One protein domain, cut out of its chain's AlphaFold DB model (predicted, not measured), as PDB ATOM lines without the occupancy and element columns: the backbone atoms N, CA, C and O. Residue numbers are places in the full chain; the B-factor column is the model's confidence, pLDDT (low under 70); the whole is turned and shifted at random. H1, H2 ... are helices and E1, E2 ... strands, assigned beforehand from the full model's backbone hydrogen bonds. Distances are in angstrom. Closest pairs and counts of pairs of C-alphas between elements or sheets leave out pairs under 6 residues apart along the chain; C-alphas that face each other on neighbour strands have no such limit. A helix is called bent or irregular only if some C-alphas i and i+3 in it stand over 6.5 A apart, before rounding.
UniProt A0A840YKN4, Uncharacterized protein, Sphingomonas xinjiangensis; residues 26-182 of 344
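AT A GLANCE: This is residues 26 to 182 of the 344 residues of an uncharacterized protein of Sphingomonas xinjiangensis (UniProt A0A840YKN4). A single twisted and curled sheet of seven strands runs through the domain, with the helices H1, H2 and H3 over one face and H4 over the opposite face. H2 covers the E1 and E2 part of the sheet, H3 covers E6, H1 packs on both H2 and H3, and H4 covers E7 and E6 from the other side. The printed part has 157 residues with four named helices and seven named strands, in the order H1 H2 E1 E2 E3 H3 E4 E5 E6 E7 H4. The sheet's order is E1 E2 E3 E7 E6 E5 E4, antiparallel throughout, and the class is mixed, helices and strands. The whole is compact and rounded, with a radius of gyration of the C-alphas of 15.2 A and spans of 43 by 43 by 34 A.

HOW THE PARTS SIT: H1, residues 26 to 31, and H2, residues 38 to 50, form a helical hairpin: they touch at a shallow tilt of 20 degrees, opposite ways, the closest C-alphas being those of Ile 31 and Ile 42, 5.7 A apart. A meander, each strand the antiparallel neighbour of the one before, follows in E1, residues 62 to 68, E2, residues 78 to 86, and E3, residues 90 to 98. N 65 and O 81 of E1 and E2 are 2.8 A apart, and N 82 and O 94 of E2 and E3 are 2.8 A apart, both within hydrogen-bond range. H2 is on the sheet over E1 and E2 at a height over the sheet of 9.3 A, along the strands, at 2 degrees to E2 on the local plane; the closest C-alphas of H2 and E2 are those of Phe 39 and Arg 85, 6.4 A apart. H3, residues 102 to 108, only just touches H1, with 3 pairs of C-alphas within 8 A, the closest those of Cys 26 and Leu 106, 5.9 A apart. E4, residues 114 to 116, E5, residues 127 to 133, E6, residues 139 to 144, and E7, residues 150 to 156, form a second meander. Within hydrogen-bond range are N 132 and O 115 of E5 and E4 at 2.8 A, N 140 and O 131 of E6 and E5 at 2.8 A, and N 143 and O 152 of E6 and E7 at 2.8 A. E7 is also the antiparallel neighbour of E3, with N 95 and O 153 2.7 A apart. On the same face as H2, H3 lies over E6 at a height over the sheet of 7.8 A, and H1 only just lies over E6, with 3 of its C-alphas there. H4, residues 164 to 174, is on the opposite face over E7 and E6, at a height over the sheet of 10.3 A. H3 and H4 have every O i to N i+4 pair within hydrogen-bond range; H1 has 0 of 2, with 2 of 3 O i to N i+3 pairs, and H2 has 5 of 9.

IN THESE COORDINATES: H1 begins at C-alpha 26 at (49.586, -11.775, -15.766). H1 and H2 are irregular: C-alphas 26 and 29 are 7.1 A apart, and C-alphas 44 and 47 are 7.4 A apart. From first to last C-alpha H2 measures 16.8 A, E1 20.6 A, E2 25.7 A, E3 26.1 A, E5 18.1 A, E7 18.5 A and H4 14.9 A. E3 ends at C-alpha 98 at (43.492, -18.578, -30.415), and H4 ends at C-alpha 174 at (33.773, -29.151, -30.947).

THE WHOLE: The two C-alphas farthest apart are those of Asp 74 and Gly 88, 43.2 A. The printed part has no cut, and the link from H2 to E1, 11 residues, is long. The mean pLDDT of the printed part is 71.0; 70 residues are under 70, among them residues 143 to 154 and 156 to 178, and H4 has a mean of 52.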
ATOM      1  N   CYS A  26      49.135 -11.734 -17.161       88.12
ATOM      2  CA  CYS A  26      49.586 -11.775 -15.766       88.12
ATOM      3  C   CYS A  26      48.576 -11.221 -14.753       88.12
ATOM      4  O   CYS A  26      48.729 -11.440 -13.551       88.12
ATOM      5  N   ALA A  27      47.523 -10.538 -15.205       89.56
ATOM      6  CA  ALA A  27      46.427 -10.107 -14.348       89.56
ATOM      7  C   ALA A  27      45.396 -11.207 -14.069       89.56
ATOM      8  O   ALA A  27      44.573 -11.055 -13.161       89.56
ATOM      9  N   LEU A  28      45.429 -12.317 -14.813       87.50
ATOM     10  CA  LEU A  28      44.401 -13.345 -14.739       87.50
ATOM     11  C   LEU A  28      44.186 -13.927 -13.328       87.50
ATOM     12  O   LEU A  28      43.029 -14.029 -12.902       87.50
ATOM     13  N   PRO A  29      45.239 -14.221 -12.539       86.62
ATOM     14  CA  PRO A  29      45.076 -14.665 -11.155       86.62
ATOM     15  C   PRO A  29      44.262 -13.710 -10.268       86.62
ATOM     16  O   PRO A  29      43.671 -14.139  -9.282       86.62
ATOM     17  N   ALA A  30      44.231 -12.408 -10.576       87.19
ATOM     18  CA  ALA A  30      43.492 -11.415  -9.794       87.19
ATOM     19  C   ALA A  30      41.984 -11.388 -10.110       87.19
ATOM     20  O   ALA A  30      41.192 -10.958  -9.266       87.19
ATOM     21  N   ILE A  31      41.591 -11.864 -11.296       88.31
ATOM     22  CA  ILE A  31      40.194 -11.930 -11.756       88.31
ATOM     23  C   ILE A  31      39.643 -13.362 -11.775       88.31
ATOM     24  O   ILE A  31      38.542 -13.591 -12.262       88.31
ATOM     25  N   THR A  32      40.402 -14.325 -11.251       87.50
ATOM     26  CA  THR A  32      39.977 -15.721 -11.113       87.50
ATOM     27  C   THR A  32      39.011 -15.848  -9.923       87.50
ATOM     28  O   THR A  32      39.399 -15.513  -8.798       87.50
ATOM     29  N   PRO A  33      37.760 -16.308 -10.121       81.00
ATOM     30  CA  PRO A  33      36.801 -16.503  -9.037       81.00
ATOM     31  C   PRO A  33      37.239 -17.605  -8.072       81.00
ATOM     32  O   PRO A  33      37.685 -18.673  -8.485       81.00
ATOM     33  N   ALA A  34      37.069 -17.356  -6.779       76.56
ATOM     34  CA  ALA A  34      37.318 -18.306  -5.697       76.56
ATOM     35  C   ALA A  34      36.087 -18.521  -4.794       76.56
ATOM     36  O   ALA A  34      36.075 -19.450  -3.984       76.56
ATOM     37  N   LYS A  35      35.064 -17.660  -4.892       75.31
ATOM     38  CA  LYS A  35      33.838 -17.684  -4.077       75.31
ATOM     39  C   LYS A  35      32.591 -17.434  -4.930       75.31
ATOM     40  O   LYS A  35      32.680 -16.846  -6.002       75.31
ATOM     41  N   LEU A  36      31.423 -17.824  -4.412       68.19
ATOM     42  CA  LEU A  36      30.121 -17.648  -5.078       68.19
ATOM     43  C   LEU A  36      29.825 -16.185  -5.435       68.19
ATOM     44  O   LEU A  36      29.417 -15.906  -6.557       68.19
ATOM     45  N   ASP A  37      30.112 -15.259  -4.520       72.12
ATOM     46  CA  ASP A  37      29.781 -13.833  -4.666       72.12
ATOM     47  C   ASP A  37      30.888 -13.020  -5.361       72.12
ATOM     48  O   ASP A  37      30.893 -11.788  -5.331       72.12
ATOM     49  N   ASP A  38      31.864 -13.687  -5.982       83.62
ATOM     50  CA  ASP A  38      32.994 -13.003  -6.607       83.62
ATOM     51  C   ASP A  38      32.623 -12.245  -7.886       83.62
ATOM     52  O   ASP A  38      33.382 -11.367  -8.293       83.62
ATOM     53  N   PHE A  39      31.466 -12.521  -8.495       85.06
ATOM     54  CA  PHE A  39      31.035 -11.847  -9.719       85.06
ATOM     55  C   PHE A  39      31.033 -10.320  -9.570       85.06
ATOM     56  O   PHE A  39      31.763  -9.627 -10.277       85.06
ATOM     57  N   ASP A  40      30.286  -9.783  -8.601       86.62
ATOM     58  CA  ASP A  40      30.146  -8.329  -8.435       86.62
ATOM     59  C   ASP A  40      31.457  -7.671  -7.977       86.62
ATOM     60  O   ASP A  40      31.706  -6.497  -8.255       86.62
ATOM     61  N   ARG A  41      32.337  -8.436  -7.316       88.62
ATOM     62  CA  ARG A  41      33.684  -7.994  -6.934       88.62
ATOM     63  C   ARG A  41      34.621  -7.901  -8.141       88.62
ATOM     64  O   ARG A  41      35.444  -6.988  -8.199       88.62
ATOM     65  N   ILE A  42      34.550  -8.864  -9.058       90.12
ATOM     66  CA  ILE A  42      35.505  -9.016 -10.162       90.12
ATOM     67  C   ILE A  42      35.124  -8.135 -11.351       90.12
ATOM     68  O   ILE A  42      36.008  -7.447 -11.868       90.12
ATOM     69  N   VAL A  43      33.844  -8.091 -11.746       90.62
ATOM     70  CA  VAL A  43      33.352  -7.355 -12.931       90.62
ATOM     71  C   VAL A  43      33.917  -5.930 -13.046       90.62
ATOM     72  O   VAL A  43      34.420  -5.588 -14.116       90.62
ATOM     73  N   PRO A  44      33.922  -5.091 -11.989       89.62
ATOM     74  CA  PRO A  44      34.410  -3.713 -12.099       89.62
ATOM     75  C   PRO A  44      35.918  -3.605 -12.360       89.62
ATOM     76  O   PRO A  44      36.416  -2.534 -12.699       89.62
ATOM     77  N   SER A  45      36.668  -4.688 -12.145       90.94
ATOM     78  CA  SER A  45      38.128  -4.693 -12.191       90.94
ATOM     79  C   SER A  45      38.716  -5.269 -13.476       90.94
ATOM     80  O   SER A  45      39.858  -4.926 -13.778       90.94
ATOM     81  N   VAL A  46      37.963  -6.088 -14.225       89.88
ATOM     82  CA  VAL A  46      38.486  -6.849 -15.375       89.88
ATOM     83  C   VAL A  46      39.113  -5.926 -16.409       89.88
ATOM     84  O   VAL A  46      40.313  -6.015 -16.626       89.88
ATOM     85  N   GLU A  47      38.356  -4.968 -16.946       91.31
ATOM     86  CA  GLU A  47      38.842  -4.072 -18.005       91.31
ATOM     87  C   GLU A  47      40.117  -3.315 -17.616       91.31
ATOM     88  O   GLU A  47      41.070  -3.236 -18.389       91.31
ATOM     89  N   ARG A  48      40.184  -2.822 -16.374       91.94
ATOM     90  CA  ARG A  48      41.364  -2.114 -15.861       91.94
ATOM     91  C   ARG A  48      42.579  -3.032 -15.702       91.94
ATOM     92  O   ARG A  48      43.705  -2.572 -15.853       91.94
ATOM     93  N   LEU A  49      42.366  -4.284 -15.301       91.31
ATOM     94  CA  LEU A  49      43.444  -5.219 -14.980       91.31
ATOM     95  C   LEU A  49      43.975  -5.943 -16.222       91.31
ATOM     96  O   LEU A  49      45.184  -6.145 -16.323       91.31
ATOM     97  N   THR A  50      43.088  -6.313 -17.148       88.94
ATOM     98  CA  THR A  50      43.419  -7.101 -18.343       88.94
ATOM     99  C   THR A  50      43.616  -6.255 -19.593       88.94
ATOM    100  O   THR A  50      44.246  -6.726 -20.530       88.94
ATOM    101  N   GLY A  51      43.087  -5.027 -19.630       86.88
ATOM    102  CA  GLY A  51      43.074  -4.190 -20.834       86.88
ATOM    103  C   GLY A  51      41.967  -4.547 -21.833       86.88
ATOM    104  O   GLY A  51      41.844  -3.880 -22.862       86.88
ATOM    105  N   CYS A  52      41.145  -5.559 -21.538       86.44
ATOM    106  CA  CYS A  52      40.060  -6.009 -22.407       86.44
ATOM    107  C   CYS A  52      38.801  -5.184 -22.170       86.44
ATOM    108  O   CYS A  52      38.369  -5.006 -21.035       86.44
ATOM    109  N   LYS A  53      38.207  -4.667 -23.243       87.50
ATOM    110  CA  LYS A  53      37.060  -3.760 -23.162       87.50
ATOM    111  C   LYS A  53      35.783  -4.537 -22.940       87.50
ATOM    112  O   LYS A  53      35.581  -5.581 -23.558       87.50
ATOM    113  N   ARG A  54      34.914  -4.010 -22.080       85.38
ATOM    114  CA  ARG A  54      33.632  -4.646 -21.794       85.38
ATOM    115  C   ARG A  54      32.754  -4.706 -23.045       85.38
ATOM    116  O   ARG A  54      32.520  -3.694 -23.702       85.38
ATOM    117  N   SER A  55      32.248  -5.899 -23.324       79.12
ATOM    118  CA  SER A  55      31.200  -6.153 -24.300       79.12
ATOM    119  C   SER A  55      29.837  -5.747 -23.748       79.12
ATOM    120  O   SER A  55      29.577  -5.827 -22.543       79.12
ATOM    121  N   THR A  56      28.941  -5.319 -24.631       69.69
ATOM    122  CA  THR A  56      27.530  -5.145 -24.288       69.69
ATOM    123  C   THR A  56      26.894  -6.517 -24.071       69.69
ATOM    124  O   THR A  56      26.558  -7.198 -25.033       69.69
ATOM    125  N   SER A  57      26.724  -6.903 -22.806       63.16
ATOM    126  CA  SER A  57      25.883  -8.027 -22.382       63.16
ATOM    127  C   SER A  57      24.599  -7.473 -21.768       63.16
ATOM    128  O   SER A  57      24.653  -6.566 -20.933       63.16
ATOM    129  N   GLU A  58      23.449  -8.009 -22.177       58.69
ATOM    130  CA  GLU A  58      22.137  -7.678 -21.600       58.69
ATOM    131  C   GLU A  58      21.820  -8.518 -20.348       58.69
ATOM    132  O   GLU A  58      20.822  -8.281 -19.668       58.69
ATOM    133  N   SER A  59      22.679  -9.482 -20.004       72.88
ATOM    134  CA  SER A  59      22.469 -10.401 -18.885       72.88
ATOM    135  C   SER A  59      23.023  -9.853 -17.566       72.88
ATOM    136  O   SER A  59      24.173  -9.426 -17.471       72.88
ATOM    137  N   ALA A  60      22.232  -9.950 -16.493       72.50
ATOM    138  CA  ALA A  60      22.693  -9.677 -15.124       72.50
ATOM    139  C   ALA A  60      23.620 -10.781 -14.563       72.50
ATOM    140  O   ALA A  60      24.282 -10.601 -13.531       72.50
ATOM    141  N   HIS A  61      23.659 -11.928 -15.241       76.19
ATOM    142  CA  HIS A  61      24.369 -13.138 -14.833       76.19
ATOM    143  C   HIS A  61      25.659 -13.368 -15.618       76.19
ATOM    144  O   HIS A  61      26.429 -14.257 -15.269       76.19
ATOM    145  N   GLU A  62      25.929 -12.552 -16.635       82.44
ATOM    146  CA  GLU A  62      27.088 -12.713 -17.502       82.44
ATOM    147  C   GLU A  62      27.695 -11.364 -17.873       82.44
ATOM    148  O   GLU A  62      27.004 -10.425 -18.278       82.44
ATOM    149  N   ALA A  63      29.012 -11.273 -17.737       83.94
ATOM    150  CA  ALA A  63      29.784 -10.132 -18.189       83.94
ATOM    151  C   ALA A  63      30.917 -10.615 -19.088       83.94
ATOM    152  O   ALA A  63      31.601 -11.586 -18.767       83.94
ATOM    153  N   GLU A  64      31.118  -9.904 -20.190       85.00
ATOM    154  CA  GLU A  64      32.079 -10.282 -21.215       85.00
ATOM    155  C   GLU A  64      33.023  -9.126 -21.535       85.00
ATOM    156  O   GLU A  64      32.638  -7.954 -21.478       85.00
ATOM    157  N   TRP A  65      34.255  -9.459 -21.901       88.00
ATOM    158  CA  TRP A  65      35.270  -8.516 -22.354       88.00
ATOM    159  C   TRP A  65      36.031  -9.086 -23.535       88.00
ATOM    160  O   TRP A  65      36.222 -10.296 -23.622       88.00
ATOM    161  N   VAL A  66      36.521  -8.204 -24.399       83.62
ATOM    162  CA  VAL A  66      37.350  -8.594 -25.538       83.62
ATOM    163  C   VAL A  66      38.587  -7.721 -25.685       83.62
ATOM    164  O   VAL A  66      38.603  -6.542 -25.315       83.62
ATOM    165  N   CYS A  67      39.618  -8.295 -26.273       79.00
ATOM    166  CA  CYS A  67      40.881  -7.642 -26.592       79.00
ATOM    167  C   CYS A  67      41.572  -8.402 -27.726       79.00
ATOM    168  O   CYS A  67      41.170  -9.513 -28.076       79.00
ATOM    169  N   ALA A  68      42.615  -7.797 -28.292       77.62
ATOM    170  CA  ALA A  68      43.599  -8.554 -29.057       77.62
ATOM    171  C   ALA A  68      44.477  -9.377 -28.097       77.62
ATOM    172  O   ALA A  68      44.686  -8.948 -26.957       77.62
ATOM    173  N   ASP A  69      44.988 -10.525 -28.549       72.50
ATOM    174  CA  ASP A  69      45.988 -11.278 -27.774       72.50
ATOM    175  C   ASP A  69      47.345 -10.555 -27.824       72.50
ATOM    176  O   ASP A  69      47.761  -9.967 -26.822       72.50
ATOM    177  N   ASP A  70      47.947 -10.452 -29.016       70.50
ATOM    178  CA  ASP A  70      49.106  -9.604 -29.299       70.50
ATOM    179  C   ASP A  70      48.811  -8.628 -30.464       70.50
ATOM    180  O   ASP A  70      48.603  -9.041 -31.602       70.50
ATOM    181  N   PRO A  71      48.803  -7.301 -30.235       57.06
ATOM    182  CA  PRO A  71      48.580  -6.315 -31.290       57.06
ATOM    183  C   PRO A  71      49.767  -6.169 -32.256       57.06
ATOM    184  O   PRO A  71      49.674  -5.386 -33.201       57.06
ATOM    185  N   ALA A  72      50.898  -6.836 -31.997       58.34
ATOM    186  CA  ALA A  72      52.092  -6.794 -32.835       58.34
ATOM    187  C   ALA A  72      52.105  -7.862 -33.944       58.34
ATOM    188  O   ALA A  72      53.037  -7.866 -34.754       58.34
ATOM    189  N   THR A  73      51.112  -8.754 -33.992       55.94
ATOM    190  CA  THR A  73      51.015  -9.806 -35.006       55.94
ATOM    191  C   THR A  73      49.994  -9.433 -36.089       55.94
ATOM    192  O   THR A  73      48.974  -8.799 -35.829       55.94
ATOM    193  N   ASP A  74      50.263  -9.835 -37.336       45.59
ATOM    194  CA  ASP A  74      49.316  -9.696 -38.458       45.59
ATOM    195  C   ASP A  74      48.239 -10.808 -38.455       45.59
ATOM    196  O   ASP A  74      47.441 -10.930 -39.390       45.59
ATOM    197  N   ALA A  75      48.236 -11.668 -37.430       54.16
ATOM    198  CA  ALA A  75      47.299 -12.770 -37.283       54.16
ATOM    199  C   ALA A  75      46.000 -12.294 -36.615       54.16
ATOM    200  O   ALA A  75      45.993 -11.377 -35.797       54.16
ATOM    201  N   PHE A  76      44.871 -12.927 -36.952       52.59
ATOM    202  CA  PHE A  76      43.626 -12.697 -36.219       52.59
ATOM    203  C   PHE A  76      43.737 -13.343 -34.835       52.59
ATOM    204  O   PHE A  76      43.461 -14.530 -34.662       52.59
ATOM    205  N   GLU A  77      44.171 -12.551 -33.863       61.53
ATOM    206  CA  GLU A  77      44.339 -12.958 -32.475       61.53
ATOM    207  C   GLU A  77      43.355 -12.189 -31.597       61.53
ATOM    208  O   GLU A  77      43.432 -10.967 -31.453       61.53
ATOM    209  N   PHE A  78      42.401 -12.909 -31.012       70.31
ATOM    210  CA  PHE A  78      41.411 -12.336 -30.112       70.31
ATOM    211  C   PHE A  78      41.384 -13.112 -28.803       70.31
ATOM    212  O   PHE A  78      41.529 -14.336 -28.782       70.31
ATOM    213  N   VAL A  79      41.155 -12.382 -27.719       75.75
ATOM    214  CA  VAL A  79      40.860 -12.939 -26.407       75.75
ATOM    215  C   VAL A  79      39.472 -12.465 -26.006       75.75
ATOM    216  O   VAL A  79      39.203 -11.263 -25.989       75.75
ATOM    217  N   GLN A  80      38.595 -13.405 -25.672       80.88
ATOM    218  CA  GLN A  80      37.307 -13.135 -25.044       80.88
ATOM    219  C   GLN A  80      37.333 -13.680 -23.624       80.88
ATOM    220  O   GLN A  80      37.631 -14.848 -23.410       80.88
ATOM    221  N   ILE A  81      36.996 -12.837 -22.656       83.62
ATOM    222  CA  ILE A  81      36.846 -13.198 -21.250       83.62
ATOM    223  C   ILE A  81      35.355 -13.170 -20.933       83.62
ATOM    224  O   ILE A  81      34.736 -12.121 -21.080       83.62
ATOM    225  N   SER A  82      34.805 -14.273 -20.441       81.88
ATOM    226  CA  SER A  82      33.429 -14.373 -19.952       81.88
ATOM    227  C   SER A  82      33.438 -14.741 -18.470       81.88
ATOM    228  O   SER A  82      34.047 -15.727 -18.051       81.88
ATOM    229  N   LEU A  83      32.753 -13.936 -17.663       83.06
ATOM    230  CA  LEU A  83      32.469 -14.223 -16.264       83.06
ATOM    231  C   LEU A  83      30.986 -14.566 -16.147       83.06
ATOM    232  O   LEU A  83      30.142 -13.750 -16.512       83.06
ATOM    233  N   ILE A  84      30.676 -15.757 -15.641       78.88
ATOM    234  CA  ILE A  84      29.321 -16.320 -15.624       78.88
ATOM    235  C   ILE A  84      28.951 -16.652 -14.183       78.88
ATOM    236  O   ILE A  84      29.624 -17.448 -13.529       78.88
ATOM    237  N   ARG A  85      27.879 -16.051 -13.678       77.50
ATOM    238  CA  ARG A  85      27.332 -16.311 -12.346       77.50
ATOM    239  C   ARG A  85      26.076 -17.158 -12.454       77.50
ATOM    240  O   ARG A  85      25.060 -16.694 -12.961       77.50
ATOM    241  N   THR A  86      26.119 -18.337 -11.847       72.75
ATOM    242  CA  THR A  86      24.945 -19.176 -11.614       72.75
ATOM    243  C   THR A  86      24.427 -18.915 -10.195       72.75
ATOM    244  O   THR A  86      25.135 -19.222  -9.226       72.75
ATOM    245  N   PRO A  87      23.233 -18.312 -10.031       69.69
ATOM    246  CA  PRO A  87      22.706 -17.935  -8.721       69.69
ATOM    247  C   PRO A  87      22.682 -19.100  -7.727       69.69
ATOM    248  O   PRO A  87      22.110 -20.147  -8.005       69.69
ATOM    249  N   GLY A  88      23.296 -18.907  -6.556       67.50
ATOM    250  CA  GLY A  88      23.347 -19.918  -5.494       67.50
ATOM    251  C   GLY A  88      24.311 -21.084  -5.740       67.50
ATOM    252  O   GLY A  88      24.460 -21.917  -4.848       67.50
ATOM    253  N   GLU A  89      24.987 -21.133  -6.893       69.81
ATOM    254  CA  GLU A  89      25.795 -22.288  -7.296       69.81
ATOM    255  C   GLU A  89      27.262 -21.958  -7.563       69.81
ATOM    256  O   GLU A  89      28.133 -22.626  -7.012       69.81
ATOM    257  N   SER A  90      27.571 -20.967  -8.410       69.81
ATOM    258  CA  SER A  90      28.965 -20.675  -8.782       69.81
ATOM    259  C   SER A  90      29.159 -19.321  -9.470       69.81
ATOM    260  O   SER A  90      28.230 -18.737 -10.021       69.81
ATOM    261  N   THR A  91      30.406 -18.841  -9.464       74.00
ATOM    262  CA  THR A  91      30.905 -17.854 -10.428       74.00
ATOM    263  C   THR A  91      32.058 -18.502 -11.187       74.00
ATOM    264  O   THR A  91      33.022 -18.951 -10.567       74.00
ATOM    265  N   ASN A  92      31.961 -18.552 -12.512       76.38
ATOM    266  CA  ASN A  92      32.915 -19.208 -13.398       76.38
ATOM    267  C   ASN A  92      33.584 -18.184 -14.307       76.38
ATOM    268  O   ASN A  92      32.951 -17.228 -14.753       76.38
ATOM    269  N   LEU A  93      34.857 -18.417 -14.596       80.44
ATOM    270  CA  LEU A  93      35.619 -17.681 -15.589       80.44
ATOM    271  C   LEU A  93      35.904 -18.603 -16.770       80.44
ATOM    272  O   LEU A  93      36.406 -19.713 -16.581       80.44
ATOM    273  N   LEU A  94      35.597 -18.121 -17.967       78.06
ATOM    274  CA  LEU A  94      35.933 -18.723 -19.248       78.06
ATOM    275  C   LEU A  94      36.730 -17.696 -20.050       78.06
ATOM    276  O   LEU A  94      36.364 -16.528 -20.109       78.06
ATOM    277  N   ILE A  95      37.816 -18.124 -20.673       77.12
ATOM    278  CA  ILE A  95      38.583 -17.319 -21.611       77.12
ATOM    279  C   ILE A  95      38.715 -18.114 -22.887       77.12
ATOM    280  O   ILE A  95      39.195 -19.240 -22.853       77.12
ATOM    281  N   ALA A  96      38.314 -17.518 -23.992       74.06
ATOM    282  CA  ALA A  96      38.575 -18.010 -25.327       74.06
ATOM    283  C   ALA A  96      39.772 -17.245 -25.897       74.06
ATOM    284  O   ALA A  96      39.761 -16.016 -25.887       74.06
ATOM    285  N   SER A  97      40.789 -17.946 -26.385       71.94
ATOM    286  CA  SER A  97      41.917 -17.362 -27.122       71.94
ATOM    287  C   SER A  97      42.286 -18.250 -28.304       71.94
ATOM    288  O   SER A  97      41.913 -19.418 -28.331       71.94
ATOM    289  N   VAL A  98      43.008 -17.746 -29.300       63.41
ATOM    290  CA  VAL A  98      43.492 -18.578 -30.415       63.41
ATOM    291  C   VAL A  98      44.902 -19.076 -30.088       63.41
ATOM    292  O   VAL A  98      45.777 -18.281 -29.778       63.41
ATOM    293  N   GLY A  99      45.137 -20.389 -30.171       56.81
ATOM    294  CA  GLY A  99      46.481 -20.973 -30.027       56.81
ATOM    295  C   GLY A  99      46.842 -21.528 -28.633       56.81
ATOM    296  O   GLY A  99      46.160 -21.258 -27.641       56.81
ATOM    297  N   PRO A 100      47.870 -22.398 -28.547       51.66
ATOM    298  CA  PRO A 100      48.160 -23.216 -27.363       51.66
ATOM    299  C   PRO A 100      48.921 -22.506 -26.229       51.66
ATOM    300  O   PRO A 100      49.136 -23.121 -25.183       51.66
ATOM    301  N   ASP A 101      49.300 -21.239 -26.394       64.50
ATOM    302  CA  ASP A 101      50.310 -20.601 -25.538       64.50
ATOM    303  C   ASP A 101      49.744 -19.880 -24.303       64.50
ATOM    304  O   ASP A 101      50.506 -19.455 -23.437       64.50
ATOM    305  N   ALA A 102      48.417 -19.799 -24.152       68.25
ATOM    306  CA  ALA A 102      47.757 -19.050 -23.073       68.25
ATOM    307  C   ALA A 102      48.245 -19.426 -21.657       68.25
ATOM    308  O   ALA A 102      48.460 -18.561 -20.808       68.25
ATOM    309  N   LEU A 103      48.465 -20.717 -21.377       69.00
ATOM    310  CA  LEU A 103      49.011 -21.136 -20.079       69.00
ATOM    311  C   LEU A 103      50.508 -20.863 -19.938       69.00
ATOM    312  O   LEU A 103      50.974 -20.587 -18.834       69.00
ATOM    313  N   ASP A 104      51.269 -20.910 -21.027       73.94
ATOM    314  CA  ASP A 104      52.693 -20.589 -20.985       73.94
ATOM    315  C   ASP A 104      52.917 -19.090 -20.793       73.94
ATOM    316  O   ASP A 104      53.825 -18.702 -20.055       73.94
ATOM    317  N   MET A 105      52.030 -18.252 -21.334       77.81
ATOM    318  CA  MET A 105      51.973 -16.826 -21.013       77.81
ATOM    319  C   MET A 105      51.760 -16.611 -19.509       77.81
ATOM    320  O   MET A 105      52.477 -15.822 -18.893       77.81
ATOM    321  N   LEU A 106      50.863 -17.372 -18.870       80.12
ATOM    322  CA  LEU A 106      50.675 -17.316 -17.412       80.12
ATOM    323  C   LEU A 106      51.893 -17.820 -16.628       80.12
ATOM    324  O   LEU A 106      52.249 -17.234 -15.605       80.12
ATOM    325  N   ARG A 107      52.573 -18.871 -17.098       80.94
ATOM    326  CA  ARG A 107      53.832 -19.335 -16.491       80.94
ATOM    327  C   ARG A 107      54.934 -18.285 -16.596       80.94
ATOM    328  O   ARG A 107      55.689 -18.092 -15.640       80.94
ATOM    329  N   ALA A 108      55.014 -17.580 -17.724       84.62
ATOM    330  CA  ALA A 108      55.997 -16.527 -17.960       84.62
ATOM    331  C   ALA A 108      55.853 -15.357 -16.972       84.62
ATOM    332  O   ALA A 108      56.850 -14.715 -16.636       84.62
ATOM    333  N   CYS A 109      54.653 -15.146 -16.422       86.12
ATOM    334  CA  CYS A 109      54.397 -14.159 -15.373       86.12
ATOM    335  C   CYS A 109      55.100 -14.465 -14.044       86.12
ATOM    336  O   CYS A 109      55.235 -13.568 -13.214       86.12
ATOM    337  N   ARG A 110      55.546 -15.715 -13.821       86.25
ATOM    338  CA  ARG A 110      56.217 -16.167 -12.587       86.25
ATOM    339  C   ARG A 110      55.448 -15.811 -11.306       86.25
ATOM    340  O   ARG A 110      56.061 -15.518 -10.279       86.25
ATOM    341  N   ASP A 111      54.114 -15.830 -11.354       85.88
ATOM    342  CA  ASP A 111      53.290 -15.593 -10.165       85.88
ATOM    343  C   ASP A 111      53.495 -16.758  -9.173       85.88
ATOM    344  O   ASP A 111      53.204 -17.903  -9.522       85.88
ATOM    345  N   PRO A 112      53.979 -16.512  -7.940       84.25
ATOM    346  CA  PRO A 112      54.280 -17.570  -6.970       84.25
ATOM    347  C   PRO A 112      53.039 -18.337  -6.489       84.25
ATOM    348  O   PRO A 112      53.167 -19.382  -5.840       84.25
ATOM    349  N   ARG A 113      51.842 -17.814  -6.768       82.81
ATOM    350  CA  ARG A 113      50.571 -18.481  -6.484       82.81
ATOM    351  C   ARG A 113      50.232 -19.525  -7.535       82.81
ATOM    352  O   ARG A 113      49.523 -20.468  -7.208       82.81
ATOM    353  N   LEU A 114      50.716 -19.379  -8.767       84.38
ATOM    354  CA  LEU A 114      50.479 -20.353  -9.823       84.38
ATOM    355  C   LEU A 114      51.423 -21.540  -9.653       84.38
ATOM    356  O   LEU A 114      52.637 -21.391  -9.514       84.38
ATOM    357  N   ARG A 115      50.849 -22.736  -9.666       82.62
ATOM    358  CA  ARG A 115      51.587 -23.998  -9.639       82.62
ATOM    359  C   ARG A 115      51.063 -24.886 -10.745       82.62
ATOM    360  O   ARG A 115      49.862 -24.874 -11.005       82.62
ATOM    361  N   ASP A 116      51.939 -25.682 -11.343       77.06
ATOM    362  CA  ASP A 116      51.486 -26.750 -12.229       77.06
ATOM    363  C   ASP A 116      50.556 -27.680 -11.439       77.06
ATOM    364  O   ASP A 116      50.898 -28.176 -10.361       77.06
ATOM    365  N   GLY A 117      49.339 -27.815 -11.954       70.94
ATOM    366  CA  GLY A 117      48.294 -28.673 -11.427       70.94
ATOM    367  C   GLY A 117      48.386 -30.081 -11.992       70.94
ATOM    368  O   GLY A 117      49.464 -30.587 -12.311       70.94
ATOM    369  N   ASN A 118      47.228 -30.717 -12.142       65.75
ATOM    370  CA  ASN A 118      47.166 -31.994 -12.832       65.75
ATOM    371  C   ASN A 118      47.440 -31.781 -14.321       65.75
ATOM    372  O   ASN A 118      46.724 -31.039 -14.993       65.75
ATOM    373  N   ARG A 119      48.427 -32.493 -14.860       63.44
ATOM    374  CA  ARG A 119      48.465 -32.724 -16.304       63.44
ATOM    375  C   ARG A 119      47.275 -33.608 -16.652       63.44
ATOM    376  O   ARG A 119      46.999 -34.575 -15.940       63.44
ATOM    377  N   PHE A 120      46.523 -33.197 -17.663       65.00
ATOM    378  CA  PHE A 120      45.276 -33.852 -18.026       65.00
ATOM    379  C   PHE A 120      45.495 -35.274 -18.519       65.00
ATOM    380  O   PHE A 120      46.619 -35.655 -18.842       65.00
ATOM    381  N   GLU A 121      44.400 -36.040 -18.514       62.56
ATOM    382  CA  GLU A 121      44.393 -37.470 -18.804       62.56
ATOM    383  C   GLU A 121      45.284 -37.794 -20.007       62.56
ATOM    384  O   GLU A 121      45.079 -37.212 -21.080       62.56
ATOM    385  N   PRO A 122      46.231 -38.730 -19.833       65.00
ATOM    386  CA  PRO A 122      47.032 -39.272 -20.913       65.00
ATOM    387  C   PRO A 122      46.227 -39.502 -22.192       65.00
ATOM    388  O   PRO A 122      45.057 -39.846 -22.125       65.00
ATOM    389  N   GLY A 123      46.800 -39.294 -23.372       69.75
ATOM    390  CA  GLY A 123      46.133 -39.567 -24.652       69.75
ATOM    391  C   GLY A 123      45.038 -38.582 -25.098       69.75
ATOM    392  O   GLY A 123      44.813 -38.486 -26.298       69.75
ATOM    393  N   ASN A 124      44.395 -37.807 -24.213       74.12
ATOM    394  CA  ASN A 124      43.411 -36.802 -24.640       74.12
ATOM    395  C   ASN A 124      44.109 -35.536 -25.151       74.12
ATOM    396  O   ASN A 124      44.737 -34.807 -24.392       74.12
ATOM    397  N   VAL A 125      43.944 -35.241 -26.436       70.56
ATOM    398  CA  VAL A 125      44.535 -34.082 -27.114       70.56
ATOM    399  C   VAL A 125      43.841 -32.774 -26.750       70.56
ATOM    400  O   VAL A 125      44.486 -31.724 -26.707       70.56
ATOM    401  N   THR A 126      42.534 -32.838 -26.483       67.19
ATOM    402  CA  THR A 126      41.710 -31.647 -26.242       67.19
ATOM    403  C   THR A 126      41.946 -31.023 -24.871       67.19
ATOM    404  O   THR A 126      41.568 -29.878 -24.650       67.19
ATOM    405  N   LEU A 127      42.559 -31.750 -23.937       69.50
ATOM    406  CA  LEU A 127      42.806 -31.301 -22.571       69.50
ATOM    407  C   LEU A 127      44.299 -31.370 -22.303       69.50
ATOM    408  O   LEU A 127      44.883 -32.449 -22.297       69.50
ATOM    409  N   ARG A 128      44.926 -30.215 -22.097       65.81
ATOM    410  CA  ARG A 128      46.388 -30.154 -22.095       65.81
ATOM    411  C   ARG A 128      46.978 -30.040 -20.720       65.81
ATOM    412  O   ARG A 128      47.951 -30.721 -20.404       65.81
ATOM    413  N   ASP A 129      46.452 -29.118 -19.929       72.50
ATOM    414  CA  ASP A 129      47.253 -28.592 -18.842       72.50
ATOM    415  C   ASP A 129      46.420 -27.801 -17.834       72.50
ATOM    416  O   ASP A 129      45.366 -27.245 -18.161       72.50
ATOM    417  N   GLN A 130      46.898 -27.787 -16.594       74.75
ATOM    418  CA  GLN A 130      46.242 -27.139 -15.474       74.75
ATOM    419  C   GLN A 130      47.246 -26.292 -14.707       74.75
ATOM    420  O   GLN A 130      48.311 -26.775 -14.332       74.75
ATOM    421  N   LEU A 131      46.854 -25.070 -14.362       78.56
ATOM    422  CA  LEU A 131      47.500 -24.312 -13.298       78.56
ATOM    423  C   LEU A 131      46.560 -24.243 -12.099       78.56
ATOM    424  O   LEU A 131      45.386 -23.913 -12.238       78.56
ATOM    425  N   VAL A 132      47.063 -24.549 -10.909       77.88
ATOM    426  CA  VAL A 132      46.326 -24.342  -9.660       77.88
ATOM    427  C   VAL A 132      46.756 -23.008  -9.078       77.88
ATOM    428  O   VAL A 132      47.952 -22.743  -8.930       77.88
ATOM    429  N   LEU A 133      45.771 -22.170  -8.765       79.44
ATOM    430  CA  LEU A 133      45.994 -20.928  -8.051       79.44
ATOM    431  C   LEU A 133      46.033 -21.208  -6.545       79.44
ATOM    432  O   LEU A 133      45.104 -21.792  -5.990       79.44
ATOM    433  N   ASP A 134      47.101 -20.773  -5.885       79.56
ATOM    434  CA  ASP A 134      47.405 -21.069  -4.484       79.56
ATOM    435  C   ASP A 134      47.462 -22.588  -4.187       79.56
ATOM    436  O   ASP A 134      47.403 -23.433  -5.075       79.56
ATOM    437  N   GLN A 135      47.639 -22.998  -2.926       66.62
ATOM    438  CA  GLN A 135      47.801 -24.429  -2.592       66.62
ATOM    439  C   GLN A 135      46.516 -25.263  -2.758       66.62
ATOM    440  O   GLN A 135      46.582 -26.480  -2.917       66.62
ATOM    441  N   ILE A 136      45.346 -24.627  -2.675       64.38
ATOM    442  CA  ILE A 136      44.026 -25.280  -2.661       64.38
ATOM    443  C   ILE A 136      42.953 -24.464  -3.404       64.38
ATOM    444  O   ILE A 136      41.760 -24.691  -3.192       64.38
ATOM    445  N   GLY A 137      43.351 -23.486  -4.215       64.25
ATOM    446  CA  GLY A 137      42.419 -22.588  -4.890       64.25
ATOM    447  C   GLY A 137      41.864 -23.153  -6.204       64.25
ATOM    448  O   GLY A 137      41.962 -24.361  -6.463       64.25
ATOM    449  N   PRO A 138      41.207 -22.296  -7.004       68.88
ATOM    450  CA  PRO A 138      40.631 -22.677  -8.287       68.88
ATOM    451  C   PRO A 138      41.722 -23.150  -9.247       68.88
ATOM    452  O   PRO A 138      42.867 -22.692  -9.205       68.88
ATOM    453  N   ALA A 139      41.351 -24.079 -10.119       73.88
ATOM    454  CA  ALA A 139      42.244 -24.582 -11.143       73.88
ATOM    455  C   ALA A 139      41.863 -23.989 -12.500       73.88
ATOM    456  O   ALA A 139      40.703 -24.070 -12.895       73.88
ATOM    457  N   LEU A 140      42.841 -23.402 -13.180       76.44
ATOM    458  CA  LEU A 140      42.762 -22.906 -14.543       76.44
ATOM    459  C   LEU A 140      43.124 -24.052 -15.487       76.44
ATOM    460  O   LEU A 140      44.268 -24.500 -15.507       76.44
ATOM    461  N   THR A 141      42.148 -24.538 -16.240       73.62
ATOM    462  CA  THR A 141      42.297 -25.659 -17.168       73.62
ATOM    463  C   THR A 141      42.305 -25.164 -18.605       73.62
ATOM    464  O   THR A 141      41.354 -24.501 -19.013       73.62
ATOM    465  N   LEU A 142      43.320 -25.548 -19.380       72.06
ATOM    466  CA  LEU A 142      43.354 -25.325 -20.822       72.06
ATOM    467  C   LEU A 142      42.761 -26.516 -21.577       72.06
ATOM    468  O   LEU A 142      43.326 -27.616 -21.578       72.06
ATOM    469  N   ALA A 143      41.662 -26.254 -22.274       69.00
ATOM    470  CA  ALA A 143      41.171 -27.084 -23.358       69.00
ATOM    471  C   ALA A 143      41.608 -26.473 -24.698       69.00
ATOM    472  O   ALA A 143      41.370 -25.297 -24.943       69.00
ATOM    473  N   ASN A 144      42.251 -27.240 -25.573       64.25
ATOM    474  CA  ASN A 144      42.689 -26.766 -26.887       64.25
ATOM    475  C   ASN A 144      42.412 -27.853 -27.925       64.25
ATOM    476  O   ASN A 144      42.878 -28.977 -27.784       64.25
ATOM    477  N   SER A 145      41.665 -27.505 -28.969       56.09
ATOM    478  CA  SER A 145      41.242 -28.417 -30.037       56.09
ATOM    479  C   SER A 145      42.113 -28.332 -31.288       56.09
ATOM    480  O   SER A 145      41.688 -28.753 -32.355       56.09
ATOM    481  N   GLY A 146      43.308 -27.758 -31.195       54.47
ATOM    482  CA  GLY A 146      44.235 -27.694 -32.303       54.47
ATOM    483  C   GLY A 146      44.868 -26.336 -32.595       54.47
ATOM    484  O   GLY A 146      44.674 -25.344 -31.898       54.47
ATOM    485  N   PRO A 147      45.667 -26.288 -33.664       46.38
ATOM    486  CA  PRO A 147      46.244 -25.070 -34.208       46.38
ATOM    487  C   PRO A 147      45.201 -24.314 -35.029       46.38
ATOM    488  O   PRO A 147      44.468 -24.906 -35.824       46.38
ATOM    489  N   GLY A 148      45.155 -22.993 -34.857       49.44
ATOM    490  CA  GLY A 148      44.156 -22.137 -35.501       49.44
ATOM    491  C   GLY A 148      42.737 -22.317 -34.955       49.44
ATOM    492  O   GLY A 148      41.801 -21.763 -35.525       49.44
ATOM    493  N   THR A 149      42.564 -23.081 -33.871       52.53
ATOM    494  CA  THR A 149      41.294 -23.189 -33.157       52.53
ATOM    495  C   THR A 149      41.317 -22.353 -31.881       52.53
ATOM    496  O   THR A 149      42.367 -21.914 -31.399       52.53
ATOM    497  N   VAL A 150      40.122 -22.116 -31.348       56.66
ATOM    498  CA  VAL A 150      39.938 -21.445 -30.066       56.66
ATOM    499  C   VAL A 150      40.332 -22.407 -28.942       56.66
ATOM    500  O   VAL A 150      39.727 -23.466 -28.766       56.66
ATOM    501  N   SER A 151      41.351 -22.036 -28.178       64.31
ATOM    502  CA  SER A 151      41.631 -22.566 -26.852       64.31
ATOM    503  C   SER A 151      40.682 -21.958 -25.833       64.31
ATOM    504  O   SER A 151      40.412 -20.759 -25.854       64.31
ATOM    505  N   PHE A 152      40.252 -22.770 -24.878       65.69
ATOM    506  CA  PHE A 152      39.497 -22.322 -23.726       65.69
ATOM    507  C   PHE A 152      40.299 -22.514 -22.450       65.69
ATOM    508  O   PHE A 152      40.670 -23.635 -22.105       65.69
ATOM    509  N   LEU A 153      40.517 -21.430 -21.720       69.00
ATOM    510  CA  LEU A 153      40.955 -21.476 -20.338       69.00
ATOM    511  C   LEU A 153      39.741 -21.282 -19.441       69.00
ATOM    512  O   LEU A 153      39.050 -20.276 -19.552       69.00
ATOM    513  N   TYR A 154      39.473 -22.213 -18.538       69.50
ATOM    514  CA  TYR A 154      38.347 -22.069 -17.620       69.50
ATOM    515  C   TYR A 154      38.718 -22.439 -16.196       69.50
ATOM    516  O   TYR A 154      39.629 -23.231 -15.949       69.50
ATOM    517  N   THR A 155      37.997 -21.862 -15.242       70.44
ATOM    518  CA  THR A 155      38.137 -22.219 -13.832       70.44
ATOM    519  C   THR A 155      37.267 -23.412 -13.498       70.44
ATOM    520  O   THR A 155      36.050 -23.343 -13.665       70.44
ATOM    521  N   ARG A 156      37.849 -24.476 -12.940       61.59
ATOM    522  CA  ARG A 156      37.042 -25.475 -12.234       61.59
ATOM    523  C   ARG A 156      36.483 -24.859 -10.954       61.59
ATOM    524  O   ARG A 156      37.288 -24.435 -10.114       61.59
ATOM    525  N   PRO A 157      35.159 -24.880 -10.730       49.00
ATOM    526  CA  PRO A 157      34.641 -24.606  -9.407       49.00
ATOM    527  C   PRO A 157      35.110 -25.742  -8.491       49.00
ATOM    528  O   PRO A 157      34.740 -26.906  -8.654       49.00
ATOM    529  N   ARG A 158      35.948 -25.433  -7.497       47.09
ATOM    530  CA  ARG A 158      35.851 -26.218  -6.264       47.09
ATOM    531  C   ARG A 158      34.461 -25.914  -5.701       47.09
ATOM    532  O   ARG A 158      34.054 -24.762  -5.742       47.09
ATOM    533  N   PHE A 159      33.796 -26.952  -5.192       37.38
ATOM    534  CA  PHE A 159      32.416 -27.007  -4.675       37.38
ATOM    535  C   PHE A 159      31.342 -27.451  -5.692       37.38
ATOM    536  O   PHE A 159      30.688 -26.639  -6.322       37.38
ATOM    537  N   GLY A 160      31.110 -28.773  -5.741       35.12
ATOM    538  CA  GLY A 160      29.820 -29.363  -6.133       35.12
ATOM    539  C   GLY A 160      29.698 -29.871  -7.575       35.12
ATOM    540  O   GLY A 160      29.510 -29.098  -8.496       35.12
ATOM    541  N   SER A 161      29.729 -31.201  -7.727       35.59
ATOM    542  CA  SER A 161      29.305 -32.008  -8.891       35.59
ATOM    543  C   SER A 161      29.923 -31.745 -10.279       35.59
ATOM    544  O   SER A 161      29.387 -30.989 -11.075       35.59
ATOM    545  N   GLY A 162      30.924 -32.572 -10.613       44.97
ATOM    546  CA  GLY A 162      30.960 -33.372 -11.848       44.97
ATOM    547  C   GLY A 162      31.426 -32.715 -13.152       44.97
ATOM    548  O   GLY A 162      31.002 -31.628 -13.518       44.97
ATOM    549  N   ASP A 163      32.211 -33.485 -13.909       49.88
ATOM    550  CA  ASP A 163      32.742 -33.301 -15.275       49.88
ATOM    551  C   ASP A 163      31.743 -32.823 -16.367       49.88
ATOM    552  O   ASP A 163      32.103 -32.755 -17.544       49.88
ATOM    553  N   GLY A 164      30.485 -32.513 -16.038       49.56
ATOM    554  CA  GLY A 164      29.416 -32.211 -16.993       49.56
ATOM    555  C   GLY A 164      29.625 -30.920 -17.788       49.56
ATOM    556  O   GLY A 164      29.305 -30.890 -18.973       49.56
ATOM    557  N   TRP A 165      30.201 -29.880 -17.176       50.38
ATOM    558  CA  TRP A 165      30.471 -28.611 -17.865       50.38
ATOM    559  C   TRP A 165      31.625 -28.731 -18.870       50.38
ATOM    560  O   TRP A 165      31.484 -28.331 -20.023       50.38
ATOM    561  N   GLU A 166      32.737 -29.361 -18.469       52.72
ATOM    562  CA  GLU A 166      33.898 -29.607 -19.341       52.72
ATOM    563  C   GLU A 166      33.518 -30.526 -20.512       52.72
ATOM    564  O   GLU A 166      33.822 -30.237 -21.668       52.72
ATOM    565  N   THR A 167      32.791 -31.611 -20.215       51.94
ATOM    566  CA  THR A 167      32.313 -32.562 -21.226       51.94
ATOM    567  C   THR A 167      31.303 -31.902 -22.165       51.94
ATOM    568  O   THR A 167      31.369 -32.121 -23.367       51.94
ATOM    569  N   GLY A 168      30.404 -31.055 -21.652       54.19
ATOM    570  CA  GLY A 168      29.436 -30.312 -22.460       54.19
ATOM    571  C   GLY A 168      30.080 -29.273 -23.381       54.19
ATOM    572  O   GLY A 168      29.671 -29.153 -24.531       54.19
ATOM    573  N   LEU A 169      31.116 -28.570 -22.916       54.50
ATOM    574  CA  LEU A 169      31.840 -27.579 -23.714       54.50
ATOM    575  C   LEU A 169      32.710 -28.242 -24.793       54.50
ATOM    576  O   LEU A 169      32.705 -27.806 -25.941       54.50
ATOM    577  N   VAL A 170      33.397 -29.340 -24.463       53.34
ATOM    578  CA  VAL A 170      34.250 -30.074 -25.413       53.34
ATOM    579  C   VAL A 170      33.424 -30.882 -26.421       53.34
ATOM    580  O   VAL A 170      33.623 -30.743 -27.630       53.34
ATOM    581  N   ALA A 171      32.457 -31.675 -25.953       53.59
ATOM    582  CA  ALA A 171      31.622 -32.498 -26.827       53.59
ATOM    583  C   ALA A 171      30.572 -31.664 -27.578       53.59
ATOM    584  O   ALA A 171      30.314 -31.911 -28.750       53.59
ATOM    585  N   GLY A 172      29.977 -30.654 -26.936       51.38
ATOM    586  CA  GLY A 172      28.963 -29.793 -27.553       51.38
ATOM    587  C   GLY A 172      29.538 -28.675 -28.427       51.38
ATOM    588  O   GLY A 172      28.912 -28.307 -29.418       51.38
ATOM    589  N   GLY A 173      30.716 -28.140 -28.083       51.59
ATOM    590  CA  GLY A 173      31.365 -27.060 -28.832       51.59
ATOM    591  C   GLY A 173      32.153 -27.542 -30.044       51.59
ATOM    592  O   GLY A 173      32.066 -26.944 -31.113       51.59
ATOM    593  N   PHE A 174      32.878 -28.653 -29.900       51.59
ATOM    594  CA  PHE A 174      33.773 -29.151 -30.947       51.59
ATOM    595  C   PHE A 174      33.354 -30.496 -31.538       51.59
ATOM    596  O   PHE A 174      33.987 -30.956 -32.484       51.59
ATOM    597  N   GLY A 175      32.312 -31.139 -31.002       57.78
ATOM    598  CA  GLY A 175      31.939 -32.489 -31.426       57.78
ATOM    599  C   GLY A 175      33.001 -33.537 -31.086       57.78
ATOM    600  O   GLY A 175      33.023 -34.579 -31.729       57.78
ATOM    601  N   ILE A 176      33.895 -33.251 -30.126       63.16
ATOM    602  CA  ILE A 176      35.006 -34.141 -29.786       63.16
ATOM    603  C   ILE A 176      34.610 -35.050 -28.627       63.16
ATOM    604  O   ILE A 176      34.325 -34.589 -27.519       63.16
ATOM    605  N   GLU A 177      34.652 -36.355 -28.863       68.75
ATOM    606  CA  GLU A 177      34.443 -37.366 -27.840       68.75
ATOM    607  C   GLU A 177      35.705 -37.539 -26.979       68.75
ATOM    608  O   GLU A 177      36.820 -37.770 -27.460       68.75
ATOM    609  N   ARG A 178      35.526 -37.431 -25.658       69.44
ATOM    610  CA  ARG A 178      36.575 -37.721 -24.675       69.44
ATOM    611  C   ARG A 178      36.665 -39.228 -24.458       69.44
ATOM    612  O   ARG A 178      35.655 -39.872 -24.177       69.44
ATOM    613  N   VAL A 179      37.885 -39.762 -24.441       72.88
ATOM    614  CA  VAL A 179      38.132 -41.117 -23.940       72.88
ATOM    615  C   VAL A 179      38.462 -41.021 -22.453       72.88
ATOM    616  O   VAL A 179      39.459 -40.414 -22.056       72.88
ATOM    617  N   ALA A 180      37.591 -41.573 -21.611       64.62
ATOM    618  CA  ALA A 180      37.808 -41.606 -20.170       64.62
ATOM    619  C   ALA A 180      38.800 -42.725 -19.819       64.62
ATOM    620  O   ALA A 180      38.513 -43.898 -20.054       64.62
ATOM    621  N   ASN A 181      39.936 -42.358 -19.217       71.69
ATOM    622  CA  ASN A 181      40.981 -43.269 -18.732       71.69
ATOM    623  C   ASN A 181      41.625 -44.145 -19.829       71.69
ATOM    624  O   ASN A 181      41.575 -45.378 -19.737       71.69
ATOM    625  N   PRO A 182      42.221 -43.558 -20.881       81.81
ATOM    626  CA  PRO A 182      42.938 -44.350 -21.869       81.81
ATOM    627  C   PRO A 182      44.188 -44.972 -21.241       81.81
ATOM    628  O   PRO A 182      44.826 -44.411 -20.352       81.81
TER     629      PRO A 182